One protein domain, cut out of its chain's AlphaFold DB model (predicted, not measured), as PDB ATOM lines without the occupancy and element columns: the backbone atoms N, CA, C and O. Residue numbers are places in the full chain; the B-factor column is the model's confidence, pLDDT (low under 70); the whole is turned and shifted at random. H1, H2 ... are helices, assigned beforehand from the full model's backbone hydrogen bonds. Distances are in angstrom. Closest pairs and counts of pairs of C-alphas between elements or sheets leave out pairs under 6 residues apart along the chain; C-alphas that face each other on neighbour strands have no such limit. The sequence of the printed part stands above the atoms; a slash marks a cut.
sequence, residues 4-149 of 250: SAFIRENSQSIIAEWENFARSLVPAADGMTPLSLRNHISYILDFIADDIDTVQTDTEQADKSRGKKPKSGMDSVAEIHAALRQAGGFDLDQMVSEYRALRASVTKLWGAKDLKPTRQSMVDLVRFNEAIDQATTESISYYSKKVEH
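AT A GLANCE: This is residues 4 to 149 of the 250 residues of the protein "HisKA domain-containing protein" of Hyphomicrobiales bacterium (UniProt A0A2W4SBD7). A long helical hairpin, H7 and H8, makes one side of the domain, and shorter helices pack on it: H4 and H6 on H8, H2 crossing H7. H1 packs on H4 and H3 on H2, while H5 packs on H8; the turn of the hairpin sticks out with residues 114 to 120. The printed part has 146 residues with eight named helices, H1 to H8 in order along the chain, and no named strand: all helix. It is compact, with a radius of gyration of the C-alphas of 15.5 A and spans of 44 by 34 by 20 A.

IN THESE COORDINATES: Find C-alpha 119 at (277.985, 172.671, 304.694); from there H8, residues 119 to 149, runs 45.3 A to C-alpha 149 at (298.451, 184.217, 343.365). Before it comes H7, residues 92 to 111, 28.8 A long. H4, residues 41 to 53, measures 18.5 A, H2, residues 11 to 22, 16.0 A, and H6, residues 77 to 87, 15.4 A. The shorter ones are H5, residues 58 to 65, H3, residues 34 to 38, and H1, residues 4 to 9, which begins at C-alpha 4 at (285.451, 165.077, 315.233).

HOW THE PARTS SIT: Start at H8, with H4 one of two hubs that touch four helices each. H7 and H8 form a hairpin at a shallow tilt of 13 degrees, opposite ways; their closest C-alphas, Val 96 and Thr 136, are 6.6 A apart. H8 touches H6 with residues 135 to 146 alone, at a steep tilt of 42 degrees, the same way; look at the C-alphas of Glu 79 and Ser 139, the closest, 5.0 A apart. H4 touches H8 with residues 48 to 52 alone, the closest C-alphas being those of Ile 52 and Arg 127 at 5.2 A, at a steep tilt of 47 degrees. H5 touches H8 too, closest at the C-alphas of Ser 65 and Glu 130, 5.9 A. H4 and H7 are near each other. Further out, H7 touches H2 with residues 98 to 106 alone, closest at the C-alphas of Leu 102 and Trp 18, 6.2 A. H1 touches H4, with the C-alphas of Ser 4 and Ala 49 closest at 4.4 A, and H3 touches H2, with those of Leu 37 and Glu 19 closest at 5.9 A. H5 and H7 are apart. Every O i to N i+4 pair is within hydrogen-bond range in H1, H2, H3, H4, H5, H6 and H8, and 15 of 16 are in H7.

THE WHOLE: The C-alphas farthest apart, those of Lys 116 and His 149, are 49.1 A apart. The printed part has no cut. Look for the long links from H2 to H3 and from H5 to H6, 11 residues each. The mean pLDDT of the printed part is 91.3, and residue 115 is under 70.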
ATOM      1  N   SER A   4     285.357 165.802 313.960       96.69
ATOM      2  CA  SER A   4     285.451 165.077 315.233       96.69
ATOM      3  C   SER A   4     285.936 163.634 315.048       96.69
ATOM      4  O   SER A   4     286.839 163.186 315.751       96.69
ATOM      5  N   ALA A   5     285.406 162.920 314.048       95.69
ATOM      6  CA  ALA A   5     285.878 161.584 313.672       95.69
ATOM      7  C   ALA A   5     287.341 161.615 313.203       95.69
ATOM      8  O   ALA A   5     288.160 160.830 313.675       95.69
ATOM      9  N   PHE A   6     287.694 162.584 312.350       96.25
ATOM     10  CA  PHE A   6     289.069 162.754 311.887       96.25
ATOM     11  C   PHE A   6     290.061 162.951 313.043       96.25
ATOM     12  O   PHE A   6     291.106 162.301 313.048       96.25
ATOM     13  N   ILE A   7     289.742 163.814 314.016       97.44
ATOM     14  CA  ILE A   7     290.595 164.071 315.188       97.44
ATOM     15  C   ILE A   7     290.850 162.774 315.961       97.44
ATOM     16  O   ILE A   7     292.001 162.472 316.277       97.44
ATOM     17  N   ARG A   8     289.800 161.983 316.214       97.25
ATOM     18  CA  ARG A   8     289.912 160.717 316.953       97.25
ATOM     19  C   ARG A   8     290.744 159.682 316.188       97.25
ATOM     20  O   ARG A   8     291.661 159.090 316.755       97.25
ATOM     21  N   GLU A   9     290.487 159.520 314.891       96.44
ATOM     22  CA  GLU A   9     291.181 158.553 314.027       96.44
ATOM     23  C   GLU A   9     292.650 158.918 313.747       96.44
ATOM     24  O   GLU A   9     293.466 158.037 313.484       96.44
ATOM     25  N   ASN A  10     293.007 160.207 313.801       96.00
ATOM     26  CA  ASN A  10     294.344 160.708 313.449       96.00
ATOM     27  C   ASN A  10     295.086 161.316 314.650       96.00
ATOM     28  O   ASN A  10     296.069 162.042 314.469       96.00
ATOM     29  N   SER A  11     294.644 161.007 315.873       95.81
ATOM     30  CA  SER A  11     295.177 161.561 317.124       95.81
ATOM     31  C   SER A  11     296.694 161.404 317.237       95.81
ATOM     32  O   SER A  11     297.385 162.368 317.549       95.81
ATOM     33  N   GLN A  12     297.244 160.237 316.889       95.19
ATOM     34  CA  GLN A  12     298.690 159.995 316.939       95.19
ATOM     35  C   GLN A  12     299.491 160.944 316.036       95.19
ATOM     36  O   GLN A  12     300.505 161.489 316.471       95.19
ATOM     37  N   SER A  13     299.026 161.180 314.808       95.88
ATOM     38  CA  SER A  13     299.676 162.103 313.869       95.88
ATOM     39  C   SER A  13     299.600 163.546 314.366       95.88
ATOM     40  O   SER A  13     300.583 164.277 314.290       95.88
ATOM     41  N   ILE A  14     298.456 163.948 314.926       97.06
ATOM     42  CA  ILE A  14     298.268 165.292 315.488       97.06
ATOM     43  C   ILE A  14     299.172 165.499 316.712       97.06
ATOM     44  O   ILE A  14     299.808 166.542 316.840       97.06
ATOM     45  N   ILE A  15     299.278 164.496 317.589       96.75
ATOM     46  CA  ILE A  15     300.153 164.524 318.770       96.75
ATOM     47  C   ILE A  15     301.629 164.605 318.363       96.75
ATOM     48  O   ILE A  15     302.404 165.297 319.022       96.75
ATOM     49  N   ALA A  16     302.026 163.935 317.281       95.31
ATOM     50  CA  ALA A  16     303.387 164.028 316.761       95.31
ATOM     51  C   ALA A  16     303.712 165.444 316.250       95.31
ATOM     52  O   ALA A  16     304.759 165.987 316.597       95.31
ATOM     53  N   GLU A  17     302.807 166.073 315.488       96.44
ATOM     54  CA  GLU A  17     302.956 167.475 315.052       96.44
ATOM     55  C   GLU A  17     303.006 168.441 316.247       96.44
ATOM     56  O   GLU A  17     303.855 169.334 316.294       96.44
ATOM     57  N   TRP A  18     302.149 168.225 317.251       96.31
ATOM     58  CA  TRP A  18     302.159 168.987 318.501       96.31
ATOM     59  C   TRP A  18     303.504 168.888 319.218       96.31
ATOM     60  O   TRP A  18     304.081 169.907 319.586       96.31
ATOM     61  N   GLU A  19     304.027 167.676 319.415       95.75
ATOM     62  CA  GLU A  19     305.311 167.476 320.086       95.75
ATOM     63  C   GLU A  19     306.453 168.146 319.321       95.75
ATOM     64  O   GLU A  19     307.272 168.835 319.930       95.75
ATOM     65  N   ASN A  20     306.501 167.969 317.999       95.25
ATOM     66  CA  ASN A  20     307.523 168.579 317.153       95.25
ATOM     67  C   ASN A  20     307.525 170.102 317.298       95.25
ATOM     68  O   ASN A  20     308.589 170.705 317.445       95.25
ATOM     69  N   PHE A  21     306.342 170.719 317.313       95.81
ATOM     70  CA  PHE A  21     306.217 172.147 317.569       95.81
ATOM     71  C   PHE A  21     306.638 172.512 318.997       95.81
ATOM     72  O   PHE A  21     307.455 173.414 319.180       95.81
ATOM     73  N   ALA A  22     306.144 171.797 320.009       94.00
ATOM     74  CA  ALA A  22     306.419 172.093 321.411       94.00
ATOM     75  C   ALA A  22     307.920 172.026 321.740       94.00
ATOM     76  O   ALA A  22     308.413 172.842 322.513       94.00
ATOM     77  N   ARG A  23     308.680 171.127 321.098       95.19
ATOM     78  CA  ARG A  23     310.152 171.060 321.214       95.19
ATOM     79  C   ARG A  23     310.867 172.335 320.771       95.19
ATOM     80  O   ARG A  23     311.976 172.585 321.228       95.19
ATOM     81  N   SER A  24     310.262 173.123 319.887       95.25
ATOM     82  CA  SER A  24     310.845 174.384 319.415       95.25
ATOM     83  C   SER A  24     310.690 175.544 320.408       95.25
ATOM     84  O   SER A  24     311.337 176.577 320.239       95.25
ATOM     85  N   LEU A  25     309.874 175.384 321.458       93.38
ATOM     86  CA  LEU A  25     309.568 176.425 322.446       93.38
ATOM     87  C   LEU A  25     310.652 176.515 323.532       93.38
ATOM     88  O   LEU A  25     310.436 176.208 324.702       93.38
ATOM     89  N   VAL A  26     311.851 176.929 323.131       91.00
ATOM     90  CA  VAL A  26     312.987 177.154 324.037       91.00
ATOM     91  C   VAL A  26     312.910 178.537 324.710       91.00
ATOM     92  O   VAL A  26     312.387 179.476 324.106       91.00
ATOM     93  N   PRO A  27     313.417 178.699 325.952       90.88
ATOM     94  CA  PRO A  27     314.137 177.702 326.755       90.88
ATOM     95  C   PRO A  27     313.237 176.710 327.511       90.88
ATOM     96  O   PRO A  27     313.747 175.722 328.019       90.88
ATOM     97  N   ALA A  28     311.921 176.931 327.584       90.81
ATOM     98  CA  ALA A  28     311.021 176.137 328.429       90.81
ATOM     99  C   ALA A  28     310.979 174.640 328.065       90.81
ATOM    100  O   ALA A  28     310.887 173.781 328.937       90.81
ATOM    101  N   ALA A  29     311.074 174.318 326.775       91.12
ATOM    102  CA  ALA A  29     311.105 172.942 326.291       91.12
ATOM    103  C   ALA A  29     312.481 172.258 326.426       91.12
ATOM    104  O   ALA A  29     312.584 171.058 326.147       91.12
ATOM    105  N   ASP A  30     313.534 172.981 326.823       91.75
ATOM    106  CA  ASP A  30     314.876 172.411 326.934       91.75
ATOM    107  C   ASP A  30     314.934 171.349 328.043       91.75
ATOM    108  O   ASP A  30     314.362 171.499 329.123       91.75
ATOM    109  N   GLY A  31     315.569 170.214 327.751       87.69
ATOM    110  CA  GLY A  31     315.614 169.061 328.657       87.69
ATOM    111  C   GLY A  31     314.275 168.340 328.904       87.69
ATOM    112  O   GLY A  31     314.255 167.355 329.646       87.69
ATOM    113  N   MET A  32     313.159 168.755 328.287       92.31
ATOM    114  CA  MET A  32     311.871 168.074 328.461       92.31
ATOM    115  C   MET A  32     311.785 166.740 327.708       92.31
ATOM    116  O   MET A  32     312.163 166.601 326.540       92.31
ATOM    117  N   THR A  33     311.191 165.740 328.365       93.25
ATOM    118  CA  THR A  33     310.927 164.434 327.747       93.25
ATOM    119  C   THR A  33     309.746 164.503 326.762       93.25
ATOM    120  O   THR A  33     308.848 165.331 326.940       93.25
ATOM    121  N   PRO A  34     309.669 163.604 325.757       91.25
ATOM    122  CA  PRO A  34     308.479 163.484 324.910       91.25
ATOM    123  C   PRO A  34     307.183 163.327 325.719       91.25
ATOM    124  O   PRO A  34     306.169 163.934 325.388       91.25
ATOM    125  N   LEU A  35     307.220 162.546 326.805       89.12
ATOM    126  CA  LEU A  35     306.064 162.324 327.674       89.12
ATOM    127  C   LEU A  35     305.586 163.636 328.312       89.12
ATOM    128  O   LEU A  35     304.393 163.923 328.298       89.12
ATOM    129  N   SER A  36     306.516 164.463 328.797       89.25
ATOM    130  CA  SER A  36     306.218 165.786 329.360       89.25
ATOM    131  C   SER A  36     305.578 166.721 328.329       89.25
ATOM    132  O   SER A  36     304.644 167.449 328.655       89.25
ATOM    133  N   LEU A  37     306.038 166.685 327.075       90.44
ATOM    134  CA  LEU A  37     305.498 167.532 326.004       90.44
ATOM    135  C   LEU A  37     304.124 167.070 325.503       90.44
ATOM    136  O   LEU A  37     303.311 167.919 325.128       90.44
ATOM    137  N   ARG A  38     303.858 165.757 325.523       92.25
ATOM    138  CA  ARG A  38     302.584 165.142 325.103       92.25
ATOM    139  C   ARG A  38     301.512 165.089 326.197       92.25
ATOM    140  O   ARG A  38     300.365 164.791 325.891       92.25
ATOM    141  N   ASN A  39     301.881 165.326 327.451       82.56
ATOM    142  CA  ASN A  39     301.140 164.919 328.650       82.56
ATOM    143  C   ASN A  39     299.601 165.014 328.548       82.56
ATOM    144  O   ASN A  39     298.893 164.032 328.749       82.56
ATOM    145  N   HIS A  40     299.078 166.181 328.178       87.62
ATOM    146  CA  HIS A  40     297.643 166.476 328.200       87.62
ATOM    147  C   HIS A  40     297.016 166.656 326.806       87.62
ATOM    148  O   HIS A  40     295.812 166.896 326.725       87.62
ATOM    149  N   ILE A  41     297.782 166.573 325.704       93.94
ATOM    150  CA  ILE A  41     297.233 166.877 324.366       93.94
ATOM    151  C   ILE A  41     296.124 165.894 323.976       93.94
ATOM    152  O   ILE A  41     295.134 166.317 323.392       93.94
ATOM    153  N   SER A  42     296.205 164.622 324.375       94.38
ATOM    154  CA  SER A  42     295.128 163.652 324.127       94.38
ATOM    155  C   SER A  42     293.797 164.104 324.735       94.38
ATOM    156  O   SER A  42     292.793 164.140 324.035       94.38
ATOM    157  N   TYR A  43     293.802 164.563 325.991       94.94
ATOM    158  CA  TYR A  43     292.594 165.071 326.648       94.94
ATOM    159  C   TYR A  43     292.063 166.349 325.989       94.94
ATOM    160  O   TYR A  43     290.853 166.549 325.933       94.94
ATOM    161  N   ILE A  44     292.947 167.221 325.483       96.38
ATOM    162  CA  ILE A  44     292.536 168.405 324.714       96.38
ATOM    163  C   ILE A  44     291.849 167.977 323.413       96.38
ATOM    164  O   ILE A  44     290.813 168.537 323.062       96.38
ATOM    165  N   LEU A  45     292.405 166.993 322.700       97.62
ATOM    166  CA  LEU A  45     291.820 166.478 321.462       97.62
ATOM    167  C   LEU A  45     290.454 165.833 321.705       97.62
ATOM    168  O   LEU A  45     289.527 166.113 320.946       97.62
ATOM    169  N   ASP A  46     290.320 165.038 322.766       96.56
ATOM    170  CA  ASP A  46     289.050 164.419 323.156       96.56
ATOM    171  C   ASP A  46     288.011 165.488 323.512       96.56
ATOM    172  O   ASP A  46     286.921 165.498 322.945       96.56
ATOM    173  N   PHE A  47     288.385 166.466 324.347       94.75
ATOM    174  CA  PHE A  47     287.532 167.608 324.685       94.75
ATOM    175  C   PHE A  47     287.032 168.347 323.435       94.75
ATOM    176  O   PHE A  47     285.845 168.653 323.323       94.75
ATOM    177  N   ILE A  48     287.923 168.627 322.482       96.44
ATOM    178  CA  ILE A  48     287.568 169.311 321.237       96.44
ATOM    179  C   ILE A  48     286.629 168.448 320.384       96.44
ATOM    180  O   ILE A  48     285.644 168.957 319.852       96.44
ATOM    181  N   ALA A  49     286.931 167.159 320.223       97.31
ATOM    182  CA  ALA A  49     286.127 166.261 319.402       97.31
ATOM    183  C   ALA A  49     284.720 166.062 319.987       97.31
ATOM    184  O   ALA A  49     283.741 166.072 319.236       97.31
ATOM    185  N   ASP A  50     284.609 165.935 321.309       95.06
ATOM    186  CA  ASP A  50     283.336 165.827 322.025       95.06
ATOM    187  C   ASP A  50     282.523 167.123 321.927       95.06
ATOM    188  O   ASP A  50     281.308 167.097 321.713       95.06
ATOM    189  N   ASP A  51     283.184 168.278 322.004       92.44
ATOM    190  CA  ASP A  51     282.514 169.567 321.859       92.44
ATOM    191  C   ASP A  51     281.962 169.796 320.438       92.44
ATOM    192  O   ASP A  51     280.836 170.281 320.281       92.44
ATOM    193  N   ILE A  52     282.693 169.369 319.399       94.75
ATOM    194  CA  ILE A  52     282.215 169.402 318.003       94.75
ATOM    195  C   ILE A  52     280.938 168.568 317.822       94.75
ATOM    196  O   ILE A  52     280.064 168.943 317.033       94.75
ATOM    197  N   ASP A  53     280.818 167.450 318.537       94.62
ATOM    198  CA  ASP A  53     279.659 166.555 318.467       94.62
ATOM    199  C   ASP A  53     278.515 166.961 319.413       94.62
ATOM    200  O   ASP A  53     277.403 166.444 319.299       94.62
ATOM    201  N   THR A  54     278.754 167.916 320.314       91.19
ATOM    202  CA  THR A  54     277.739 168.407 321.249       91.19
ATOM    203  C   THR A  54     276.672 169.222 320.516       91.19
ATOM    204  O   THR A  54     276.979 170.161 319.779       91.19
ATOM    205  N   VAL A  55     275.402 168.893 320.762       86.31
ATOM    206  CA  VAL A  55     274.260 169.677 320.273       86.31
ATOM    207  C   VAL A  55     274.195 170.997 321.036       86.31
ATOM    208  O   VAL A  55     274.238 170.999 322.262       86.31
ATOM    209  N   GLN A  56     274.075 172.109 320.312       84.44
ATOM    210  CA  GLN A  56     273.902 173.439 320.892       84.44
ATOM    211  C   GLN A  56     272.779 174.198 320.197       84.44
ATOM    212  O   GLN A  56     272.573 174.069 318.989       84.44
ATOM    213  N   THR A  57     272.068 175.002 320.975       87.19
ATOM    214  CA  THR A  57     271.148 176.031 320.489       87.19
ATOM    215  C   THR A  57     271.919 177.243 319.958       87.19
ATOM    216  O   THR A  57     273.068 177.475 320.335       87.19
ATOM    217  N   ASP A  58     271.266 178.074 319.142       84.75
ATOM    218  CA  ASP A  58     271.861 179.318 318.627       84.75
ATOM    219  C   ASP A  58     272.345 180.243 319.759       84.75
ATOM    220  O   ASP A  58     273.379 180.901 319.640       84.75
ATOM    221  N   THR A  59     271.622 180.273 320.884       86.00
ATOM    222  CA  THR A  59     272.000 181.054 322.069       86.00
ATOM    223  C   THR A  59     273.254 180.496 322.734       86.00
ATOM    224  O   THR A  59     274.178 181.257 323.011       86.00
ATOM    225  N   GLU A  60     273.324 179.181 322.960       86.00
ATOM    226  CA  GLU A  60     274.508 178.539 323.548       86.00
ATOM    227  C   GLU A  60     275.738 178.721 322.662       86.00
ATOM    228  O   GLU A  60     276.824 179.015 323.167       86.00
ATOM    229  N   GLN A  61     275.560 178.618 321.343       83.06
ATOM    230  CA  GLN A  61     276.616 178.890 320.379       83.06
ATOM    231  C   GLN A  61     277.080 180.354 320.465       83.06
ATOM    232  O   GLN A  61     278.277 180.632 320.587       83.06
ATOM    233  N   ALA A  62     276.142 181.306 320.463       85.12
ATOM    234  CA  ALA A  62     276.450 182.729 320.563       85.12
ATOM    235  C   ALA A  62     277.166 183.080 321.878       85.12
ATOM    236  O   ALA A  62     278.147 183.827 321.866       85.12
ATOM    237  N   ASP A  63     276.723 182.533 323.006       85.69
ATOM    238  CA  ASP A  63     277.346 182.765 324.308       85.69
ATOM    239  C   ASP A  63     278.735 182.134 324.393       85.69
ATOM    240  O   ASP A  63     279.671 182.776 324.885       85.69
ATOM    241  N   LYS A  64     278.910 180.926 323.848       83.69
ATOM    242  CA  LYS A  64     280.216 180.269 323.764       83.69
ATOM    243  C   LYS A  64     281.203 181.083 322.929       83.69
ATOM    244  O   LYS A  64     282.309 181.338 323.398       83.69
ATOM    245  N   SER A  65     280.789 181.562 321.754       79.31
ATOM    246  CA  SER A  65     281.625 182.412 320.887       79.31
ATOM    247  C   SER A  65     282.067 183.723 321.560       79.31
ATOM    248  O   SER A  65     283.049 184.341 321.156       79.31
ATOM    249  N   ARG A  66     281.357 184.144 322.615       82.12
ATOM    250  CA  ARG A  66     281.641 185.340 323.422       82.12
ATOM    251  C   ARG A  66     282.311 185.023 324.764       82.12
ATOM    252  O   ARG A  66     282.441 185.924 325.591       82.12
ATOM    253  N   GLY A  67     282.681 183.765 325.016       77.88
ATOM    254  CA  GLY A  67     283.315 183.333 326.264       77.88
ATOM    255  C   GLY A  67     282.410 183.405 327.502       77.88
ATOM    256  O   GLY A  67     282.911 183.476 328.619       77.88
ATOM    257  N   LYS A  68     281.082 183.397 327.335       79.62
ATOM    258  CA  LYS A  68     280.101 183.531 328.432       79.62
ATOM    259  C   LYS A  68     279.695 182.209 329.085       79.62
ATOM    260  O   LYS A  68     278.752 182.176 329.874       79.62
ATOM    261  N   LYS A  69     280.379 181.110 328.764       73.81
ATOM    262  CA  LYS A  69     280.060 179.796 329.327       73.81
ATOM    263  C   LYS A  69     280.271 179.817 330.852       73.81
ATOM    264  O   LYS A  69     281.331 180.260 331.302       73.81
ATOM    265  N   PRO A  70     279.303 179.339 331.656       70.12
ATOM    266  CA  PRO A  70     279.474 179.232 333.098       70.12
ATOM    267  C   PRO A  70     280.691 178.372 333.440       70.12
ATOM    268  O   PRO A  70     280.888 177.306 332.853       70.12
ATOM    269  N   LYS A  71     281.500 178.823 334.405       70.19
ATOM    270  CA  LYS A  71     282.600 178.008 334.922       70.19
ATOM    271  C   LYS A  71     282.052 176.800 335.676       70.19
ATOM    272  O   LYS A  71     281.143 176.933 336.495       70.19
ATOM    273  N   SER A  72     282.645 175.641 335.414       71.25
ATOM    274  CA  SER A  72     282.472 174.456 336.254       71.25
ATOM    275  C   SER A  72     283.172 174.661 337.603       71.25
ATOM    276  O   SER A  72     284.100 175.460 337.712       71.25
ATOM    277  N   GLY A  73     282.739 173.929 338.631       73.62
ATOM    278  CA  GLY A  73     283.430 173.877 339.925       73.62
ATOM    279  C   GLY A  73     284.720 173.042 339.915       73.62
ATOM    280  O   GLY A  73     285.419 173.012 340.921       73.62
ATOM    281  N   MET A  74     285.022 172.357 338.808       84.81
ATOM    282  CA  MET A  74     286.258 171.596 338.593       84.81
ATOM    283  C   MET A  74     287.113 172.261 337.514       84.81
ATOM    284  O   MET A  74     286.554 172.790 336.548       84.81
ATOM    285  N   ASP A  75     288.439 172.171 337.665       87.69
ATOM    286  CA  ASP A  75     289.402 172.649 336.670       87.69
ATOM    287  C   ASP A  75     289.150 171.957 335.319       87.69
ATOM    288  O   ASP A  75     289.025 170.729 335.238       87.69
ATOM    289  N   SER A  76     289.063 172.743 334.246       91.75
ATOM    290  CA  SER A  76     288.917 172.205 332.893       91.75
ATOM    291  C   SER A  76     290.221 171.573 332.387       91.75
ATOM    292  O   SER A  76     291.308 171.822 332.907       91.75
ATOM    293  N   VAL A  77     290.141 170.783 331.310       93.06
ATOM    294  CA  VAL A  77     291.335 170.228 330.643       93.06
ATOM    295  C   VAL A  77     292.308 171.338 330.221       93.06
ATOM    296  O   VAL A  77     293.523 171.173 330.318       93.06
ATOM    297  N   ALA A  78     291.779 172.484 329.787       93.69
ATOM    298  CA  ALA A  78     292.577 173.642 329.411       93.69
ATOM    299  C   ALA A  78     293.248 174.300 330.630       93.69
ATOM    300  O   ALA A  78     294.424 174.652 330.584       93.69
ATOM    301  N   GLU A  79     292.536 174.392 331.754       94.25
ATOM    302  CA  GLU A  79     293.086 174.908 333.014       94.25
ATOM    303  C   GLU A  79     294.199 173.993 333.563       94.25
ATOM    304  O   GLU A  79     295.266 174.478 333.950       94.25
ATOM    305  N   ILE A  80     294.015 172.669 333.500       93.69
ATOM    306  CA  ILE A  80     295.045 171.682 333.866       93.69
ATOM    307  C   ILE A  80     296.273 171.809 332.955       93.69
ATOM    308  O   ILE A  80     297.406 171.824 333.440       93.69
ATOM    309  N   HIS A  81     296.071 171.932 331.640       95.19
ATOM    310  CA  HIS A  81     297.162 172.160 330.695       95.19
ATOM    311  C   HIS A  81     297.961 173.426 331.034       95.19
ATOM    312  O   HIS A  81     299.191 173.368 331.123       95.19
ATOM    313  N   ALA A  82     297.273 174.545 331.270       94.88
ATOM    314  CA  ALA A  82     297.902 175.807 331.645       94.88
ATOM    315  C   ALA A  82     298.729 175.673 332.934       94.88
ATOM    316  O   ALA A  82     299.861 176.157 332.987       94.88
ATOM    317  N   ALA A  83     298.206 174.969 333.945       93.06
ATOM    318  CA  ALA A  83     298.917 174.700 335.195       93.06
ATOM    319  C   ALA A  83     300.230 173.935 334.960       93.06
ATOM    320  O   ALA A  83     301.276 174.288 335.508       93.06
ATOM    321  N   LEU A  84     300.185 172.896 334.121       92.19
ATOM    322  CA  LEU A  84     301.349 172.068 333.802       92.19
ATOM    323  C   LEU A  84     302.405 172.840 333.010       92.19
ATOM    324  O   LEU A  84     303.595 172.706 333.292       92.19
ATOM    325  N   ARG A  85     301.989 173.665 332.044       93.56
ATOM    326  CA  ARG A  85     302.909 174.509 331.268       93.56
ATOM    327  C   ARG A  85     303.580 175.560 332.135       93.56
ATOM    328  O   ARG A  85     304.801 175.681 332.081       93.56
ATOM    329  N   GLN A  86     302.822 176.213 333.010       93.00
ATOM    330  CA  GLN A  86     303.382 177.134 333.993       93.00
ATOM    331  C   GLN A  86     304.417 176.444 334.896       93.00
ATOM    332  O   GLN A  86     305.522 176.954 335.068       93.00
ATOM    333  N   ALA A  87     304.088 175.270 335.449       89.94
ATOM    334  CA  ALA A  87     305.012 174.496 336.283       89.94
ATOM    335  C   ALA A  87     306.256 174.024 335.507       89.94
ATOM    336  O   ALA A  87     307.332 173.886 336.083       89.94
ATOM    337  N   GLY A  88     306.111 173.810 334.199       90.25
ATOM    338  CA  GLY A  88     307.192 173.504 333.269       90.25
ATOM    339  C   GLY A  88     308.001 174.715 332.794       90.25
ATOM    340  O   GLY A  88     308.869 174.539 331.948       90.25
ATOM    341  N   GLY A  89     307.726 175.926 333.290       92.19
ATOM    342  CA  GLY A  89     308.468 177.139 332.933       92.19
ATOM    343  C   GLY A  89     308.083 177.768 331.593       92.19
ATOM    344  O   GLY A  89     308.801 178.646 331.121       92.19
ATOM    345  N   PHE A  90     306.971 177.346 330.986       94.44
ATOM    346  CA  PHE A  90     306.450 177.986 329.780       94.44
ATOM    347  C   PHE A  90     305.858 179.341 330.133       94.44
ATOM    348  O   PHE A  90     305.089 179.460 331.091       94.44
ATOM    349  N   ASP A  91     306.172 180.342 329.319       94.69
ATOM    350  CA  ASP A  91     305.471 181.614 329.368       94.69
ATOM    351  C   ASP A  91     304.104 181.541 328.658       94.69
ATOM    352  O   ASP A  91     303.720 180.541 328.036       94.69
ATOM    353  N   LEU A  92     303.339 182.626 328.790       94.44
ATOM    354  CA  LEU A  92     301.995 182.714 328.229       94.44
ATOM    355  C   LEU A  92     302.003 182.647 326.694       94.44
ATOM    356  O   LEU A  92     301.118 182.022 326.109       94.44
ATOM    357  N   ASP A  93     302.993 183.261 326.046       95.19
ATOM    358  CA  ASP A  93     303.086 183.319 324.587       95.19
ATOM    359  C   ASP A  93     303.418 181.943 324.010       95.19
ATOM    360  O   ASP A  93     302.830 181.528 323.006       95.19
ATOM    361  N   GLN A  94     304.307 181.198 324.666       95.62
ATOM    362  CA  GLN A  94     304.640 179.818 324.327       95.62
ATOM    363  C   GLN A  94     303.408 178.915 324.452       95.62
ATOM    364  O   GLN A  94     303.080 178.209 323.498       95.62
ATOM    365  N   MET A  95     302.672 178.994 325.566       95.19
ATOM    366  CA  MET A  95     301.437 178.222 325.774       95.19
ATOM    367  C   MET A  95     300.372 178.541 324.709       95.19
ATOM    368  O   MET A  95     299.799 177.638 324.097       95.19
ATOM    369  N   VAL A  96     300.117 179.823 324.427       96.25
ATOM    370  CA  VAL A  96     299.165 180.232 323.372       96.25
ATOM    371  C   VAL A  96     299.634 179.763 321.991       96.25
ATOM    372  O   VAL A  96     298.818 179.387 321.140       96.25
ATOM    373  N   SER A  97     300.944 179.753 321.750       96.31
ATOM    374  CA  SER A  97     301.512 179.286 320.487       96.31
ATOM    375  C   SER A  97     301.253 177.800 320.242       96.31
ATOM    376  O   SER A  97     301.017 177.427 319.092       96.31
ATOM    377  N   GLU A  98     301.194 176.964 321.282       95.56
ATOM    378  CA  GLU A  98     300.831 175.549 321.131       95.56
ATOM    379  C   GLU A  98     299.399 175.373 320.609       95.56
ATOM    380  O   GLU A  98     299.179 174.644 319.641       95.56
ATOM    381  N   TYR A  99     298.426 176.112 321.154       96.88
ATOM    382  CA  TYR A  99     297.049 176.105 320.642       96.88
ATOM    383  C   TYR A  99     296.963 176.589 319.190       96.88
ATOM    384  O   TYR A  99     296.227 176.023 318.374       96.88
ATOM    385  N   ARG A 100     297.744 177.614 318.831       97.25
ATOM    386  CA  ARG A 100     297.825 178.101 317.444       97.25
ATOM    387  C   ARG A 100     298.389 177.039 316.502       97.25
ATOM    388  O   ARG A 100     297.837 176.853 315.414       97.25
ATOM    389  N   ALA A 101     299.460 176.362 316.906       96.50
ATOM    390  CA  ALA A 101     300.080 175.292 316.131       96.50
ATOM    391  C   ALA A 101     299.150 174.080 315.994       96.50
ATOM    392  O   ALA A 101     299.028 173.523 314.901       96.50
ATOM    393  N   LEU A 102     298.423 173.726 317.056       97.25
ATOM    394  CA  LEU A 102     297.406 172.677 317.031       97.25
ATOM    395  C   LEU A 102     296.310 172.975 316.015       97.25
ATOM    396  O   LEU A 102     296.029 172.144 315.152       97.25
ATOM    397  N   ARG A 103     295.723 174.178 316.086       97.81
ATOM    398  CA  ARG A 103     294.676 174.616 315.156       97.81
ATOM    399  C   ARG A 103     295.155 174.517 313.712       97.81
ATOM    400  O   ARG A 103     294.478 173.915 312.884       97.81
ATOM    401  N   ALA A 104     296.344 175.047 313.425       96.94
ATOM    402  CA  ALA A 104     296.934 174.978 312.092       96.94
ATOM    403  C   ALA A 104     297.147 173.526 311.624       96.94
ATOM    404  O   ALA A 104     296.809 173.197 310.486       96.94
ATOM    405  N   SER A 105     297.660 172.659 312.499       96.19
ATOM    406  CA  SER A 105     297.948 171.254 312.187       96.19
ATOM    407  C   SER A 105     296.675 170.469 311.889       96.19
ATOM    408  O   SER A 105     296.582 169.826 310.845       96.19
ATOM    409  N   VAL A 106     295.657 170.576 312.746       96.81
ATOM    410  CA  VAL A 106     294.372 169.885 312.561       96.81
ATOM    411  C   VAL A 106     293.679 170.358 311.284       96.81
ATOM    412  O   VAL A 106     293.303 169.525 310.458       96.81
ATOM    413  N   THR A 107     293.565 171.673 311.062       95.62
ATOM    414  CA  THR A 107     292.921 172.215 309.854       95.62
ATOM    415  C   THR A 107     293.662 171.801 308.580       95.62
ATOM    416  O   THR A 107     293.021 171.405 307.606       95.62
ATOM    417  N   LYS A 108     295.002 171.835 308.581       94.12
ATOM    418  CA  LYS A 108     295.824 171.415 307.435       94.12
ATOM    419  C   LYS A 108     295.668 169.923 307.138       94.12
ATOM    420  O   LYS A 108     295.434 169.557 305.986       94.12
ATOM    421  N   LEU A 109     295.806 169.066 308.150       94.00
ATOM    422  CA  LEU A 109     295.743 167.614 307.974       94.00
ATOM    423  C   LEU A 109     294.340 167.157 307.548       94.00
ATOM    424  O   LEU A 109     294.219 166.287 306.686       94.00
ATOM    425  N   TRP A 110     293.289 167.770 308.095       94.81
ATOM    426  CA  TRP A 110     291.913 167.465 307.706       94.81
ATOM    427  C   TRP A 110     291.586 167.966 306.295       94.81
ATOM    428  O   TRP A 110     291.034 167.218 305.487       94.81
ATOM    429  N   GLY A 111     292.004 169.190 305.953       91.75
ATOM    430  CA  GLY A 111     291.820 169.759 304.614       91.75
ATOM    431  C   GLY A 111     292.526 168.965 303.511       91.75
ATOM    432  O   GLY A 111     292.025 168.884 302.395       91.75
ATOM    433  N   ALA A 112     293.647 168.307 303.821       90.50
ATOM    434  CA  ALA A 112     294.326 167.408 302.884       90.50
ATOM    435  C   ALA A 112     293.555 166.098 302.612       90.50
ATOM    436  O   ALA A 112     293.840 165.412 301.631       90.50
ATOM    437  N   LYS A 113     292.601 165.725 303.478       84.88
ATOM    438  CA  LYS A 113     291.782 164.506 303.351       84.88
ATOM    439  C   LYS A 113     290.416 164.765 302.713       84.88
ATOM    440  O   LYS A 113     289.876 163.850 302.094       84.88
ATOM    441  N   ASP A 114     289.852 165.964 302.861       72.50
ATOM    442  CA  ASP A 114     288.523 166.298 302.334       72.50
ATOM    443  C   ASP A 114     288.627 167.036 300.989       72.50
ATOM    444  O   ASP A 114     288.841 168.243 300.925       72.50
ATOM    445  N   LEU A 115     288.471 166.300 299.884       66.44
ATOM    446  CA  LEU A 115     288.610 166.849 298.527       66.44
ATOM    447  C   LEU A 115     287.473 167.817 298.138       66.44
ATOM    448  O   LEU A 115     287.597 168.507 297.124       66.44
ATOM    449  N   LYS A 116     286.363 167.868 298.899       83.94
ATOM    450  CA  LYS A 116     285.222 168.774 298.658       83.94
ATOM    451  C   LYS A 116     284.536 169.194 299.972       83.94
ATOM    452  O   LYS A 116     283.777 168.399 300.523       83.94
ATOM    453  N   PRO A 117     284.715 170.446 300.435       84.62
ATOM    454  CA  PRO A 117     284.046 170.951 301.631       84.62
ATOM    455  C   PRO A 117     282.518 170.883 301.509       84.62
ATOM    456  O   PRO A 117     281.945 171.272 300.491       84.62
ATOM    457  N   THR A 118     281.848 170.433 302.569       90.12
ATOM    458  CA  THR A 118     280.380 170.424 302.677       90.12
ATOM    459  C   THR A 118     279.890 171.512 303.636       90.12
ATOM    460  O   THR A 118     280.669 172.061 304.416       90.12
ATOM    461  N   ARG A 119     278.576 171.799 303.656       90.62
ATOM    462  CA  ARG A 119     277.985 172.671 304.694       90.62
ATOM    463  C   ARG A 119     278.277 172.140 306.099       90.62
ATOM    464  O   ARG A 119     278.578 172.927 306.988       90.62
ATOM    465  N   GLN A 120     278.241 170.818 306.276       90.44
ATOM    466  CA  GLN A 120     278.595 170.197 307.548       90.44
ATOM    467  C   GLN A 120     280.075 170.405 307.888       90.44
ATOM    468  O   GLN A 120     280.386 170.705 309.033       90.44
ATOM    469  N   SER A 121     280.975 170.345 306.899       91.88
ATOM    470  CA  SER A 121     282.401 170.644 307.089       91.88
ATOM    471  C   SER A 121     282.616 172.077 307.609       91.88
ATOM    472  O   SER A 121     283.444 172.304 308.488       91.88
ATOM    473  N   MET A 122     281.841 173.047 307.110       91.12
ATOM    474  CA  MET A 122     281.901 174.433 307.595       91.12
ATOM    475  C   MET A 122     281.409 174.568 309.038       91.12
ATOM    476  O   MET A 122     282.030 175.275 309.826       91.12
ATOM    477  N   VAL A 123     280.321 173.877 309.391       91.38
ATOM    478  CA  VAL A 123     279.815 173.848 310.773       91.38
ATOM    479  C   VAL A 123     280.867 173.248 311.705       91.38
ATOM    480  O   VAL A 123     281.196 173.861 312.712       91.38
ATOM    481  N   ASP A 124     281.464 172.114 311.339       94.38
ATOM    482  CA  ASP A 124     282.508 171.457 312.128       94.38
ATOM    483  C   ASP A 124     283.725 172.370 312.367       94.38
ATOM    484  O   ASP A 124     284.252 172.404 313.477       94.38
ATOM    485  N   LEU A 125     284.147 173.150 311.364       93.88
ATOM    486  CA  LEU A 125     285.232 174.129 311.521       93.88
ATOM    487  C   LEU A 125     284.876 175.262 312.480       93.88
ATOM    488  O   LEU A 125     285.728 175.682 313.262       93.88
ATOM    489  N   VAL A 126     283.641 175.766 312.428       91.50
ATOM    490  CA  VAL A 126     283.174 176.791 313.372       91.50
ATOM    491  C   VAL A 126     283.201 176.233 314.795       91.50
ATOM    492  O   VAL A 126     283.813 176.847 315.667       91.50
ATOM    493  N   ARG A 127     282.650 175.032 315.007       92.94
ATOM    494  CA  ARG A 127     282.658 174.340 316.308       92.94
ATOM    495  C   ARG A 127     284.076 174.104 316.833       92.94
ATOM    496  O   ARG A 127     284.363 174.346 318.002       92.94
ATOM    497  N   PHE A 128     284.982 173.680 315.957       95.50
ATOM    498  CA  PHE A 128     286.390 173.485 316.289       95.50
ATOM    499  C   PHE A 128     287.072 174.783 316.735       95.50
ATOM    500  O   PHE A 128     287.763 174.791 317.754       95.50
ATOM    501  N   ASN A 129     286.857 175.883 316.009       93.56
ATOM    502  CA  ASN A 129     287.409 177.185 316.383       93.56
ATOM    503  C   ASN A 129     286.865 177.650 317.739       93.56
ATOM    504  O   ASN A 129     287.648 178.047 318.594       93.56
ATOM    505  N   GLU A 130     285.559 177.506 317.979       91.88
ATOM    506  CA  GLU A 130     284.939 177.821 319.271       91.88
ATOM    507  C   GLU A 130     285.541 176.993 320.423       91.88
ATOM    508  O   GLU A 130     285.751 177.519 321.517       91.88
ATOM    509  N   ALA A 131     285.831 175.704 320.208       93.44
ATOM    510  CA  ALA A 131     286.466 174.848 321.213       93.44
ATOM    511  C   ALA A 131     287.923 175.252 321.503       93.44
ATOM    512  O   ALA A 131     288.320 175.308 322.669       93.44
ATOM    513  N   ILE A 132     288.706 175.584 320.469       95.12
ATOM    514  CA  ILE A 132     290.081 176.093 320.620       95.12
ATOM    515  C   ILE A 132     290.094 177.446 321.335       95.12
ATOM    516  O   ILE A 132     290.905 177.652 322.241       95.12
ATOM    517  N   ASP A 133     289.204 178.363 320.961       92.69
ATOM    518  CA  ASP A 133     289.134 179.700 321.552       92.69
ATOM    519  C   ASP A 133     288.675 179.626 323.018       92.69
ATOM    520  O   ASP A 133     289.226 180.327 323.874       92.69
ATOM    521  N   GLN A 134     287.746 178.715 323.344       91.25
ATOM    522  CA  GLN A 134     287.375 178.409 324.728       91.25
ATOM    523  C   GLN A 134     288.589 177.900 325.518       91.25
ATOM    524  O   GLN A 134     288.918 178.470 326.558       91.25
ATOM    525  N   ALA A 135     289.284 176.872 325.019       93.50
ATOM    526  CA  ALA A 135     290.448 176.302 325.698       93.50
ATOM    527  C   ALA A 135     291.569 177.341 325.888       93.50
ATOM    528  O   ALA A 135     292.166 177.438 326.959       93.50
ATOM    529  N   THR A 136     291.809 178.184 324.886       94.44
ATOM    530  CA  THR A 136     292.797 179.268 324.960       94.44
ATOM    531  C   THR A 136     292.407 180.299 326.025       94.44
ATOM    532  O   THR A 136     293.231 180.674 326.859       94.44
ATOM    533  N   THR A 137     291.143 180.728 326.052       92.25
ATOM    534  CA  THR A 137     290.640 181.734 327.005       92.25
ATOM    535  C   THR A 137     290.667 181.229 328.447       92.25
ATOM    536  O   THR A 137     291.073 181.958 329.360       92.25
ATOM    537  N   GLU A 138     290.257 179.978 328.665       92.06
ATOM    538  CA  GLU A 138     290.315 179.325 329.976       92.06
ATOM    539  C   GLU A 138     291.763 179.195 330.458       92.06
ATOM    540  O   GLU A 138     292.065 179.596 331.585       92.06
ATOM    541  N   SER A 139     292.670 178.756 329.579       94.56
ATOM    542  CA  SER A 139     294.102 178.640 329.872       94.56
ATOM    543  C   SER A 139     294.718 179.977 330.281       94.56
ATOM    544  O   SER A 139     295.357 180.066 331.329       94.56
ATOM    545  N   ILE A 140     294.479 181.045 329.508       94.50
ATOM    546  CA  ILE A 140     294.981 182.398 329.805       94.50
ATOM    547  C   ILE A 140     294.449 182.890 331.152       94.50
ATOM    548  O   ILE A 140     295.206 183.416 331.974       94.50
ATOM    549  N   SER A 141     293.146 182.725 331.387       91.44
ATOM    550  CA  SER A 141     292.504 183.169 332.624       91.44
ATOM    551  C   SER A 141     293.078 182.444 333.840       91.44
ATOM    552  O   SER A 141     293.338 183.069 334.869       91.44
ATOM    553  N   TYR A 142     293.286 181.132 333.732       92.19
ATOM    554  CA  TYR A 142     293.847 180.321 334.809       92.19
ATOM    555  C   TYR A 142     295.313 180.652 335.068       92.19
ATOM    556  O   TYR A 142     295.688 180.926 336.209       92.19
ATOM    557  N   TYR A 143     296.123 180.704 334.009       92.81
ATOM    558  CA  TYR A 143     297.533 181.075 334.081       92.81
ATOM    559  C   TYR A 143     297.706 182.439 334.758       92.81
ATOM    560  O   TYR A 143     298.485 182.574 335.701       92.81
ATOM    561  N   SER A 144     296.921 183.439 334.344       91.38
ATOM    562  CA  SER A 144     296.982 184.792 334.913       91.38
ATOM    563  C   SER A 144     296.668 184.794 336.411       91.38
ATOM    564  O   SER A 144     297.429 185.364 337.194       91.38
ATOM    565  N   LYS A 145     295.609 184.086 336.830       90.25
ATOM    566  CA  LYS A 145     295.250 183.938 338.253       90.25
ATOM    567  C   LYS A 145     296.336 183.231 339.057       90.25
ATOM    568  O   LYS A 145     296.606 183.613 340.192       90.25
ATOM    569  N   LYS A 146     296.973 182.200 338.495       89.00
ATOM    570  CA  LYS A 146     298.073 181.495 339.165       89.00
ATOM    571  C   LYS A 146     299.311 182.370 339.310       89.00
ATOM    572  O   LYS A 146     299.942 182.337 340.364       89.00
ATOM    573  N   VAL A 147     299.654 183.158 338.293       87.38
ATOM    574  CA  VAL A 147     300.758 184.125 338.368       87.38
ATOM    575  C   VAL A 147     300.477 185.189 339.424       87.38
ATOM    576  O   VAL A 147     301.352 185.469 340.239       87.38
ATOM    577  N   GLU A 148     299.269 185.751 339.452       87.56
ATOM    578  CA  GLU A 148     298.852 186.712 340.480       87.56
ATOM    579  C   GLU A 148     298.948 186.105 341.885       87.56
ATOM    580  O   GLU A 148     299.624 186.652 342.754       87.56
ATOM    581  N   HIS A 149     298.392 184.910 342.081       88.75
ATOM    582  CA  HIS A 149     298.451 184.217 343.365       88.75
ATOM    583  C   HIS A 149     299.890 183.919 343.815       88.75
ATOM    584  O   HIS A 149     300.243 184.143 344.973       88.75
TER     585      HIS A 149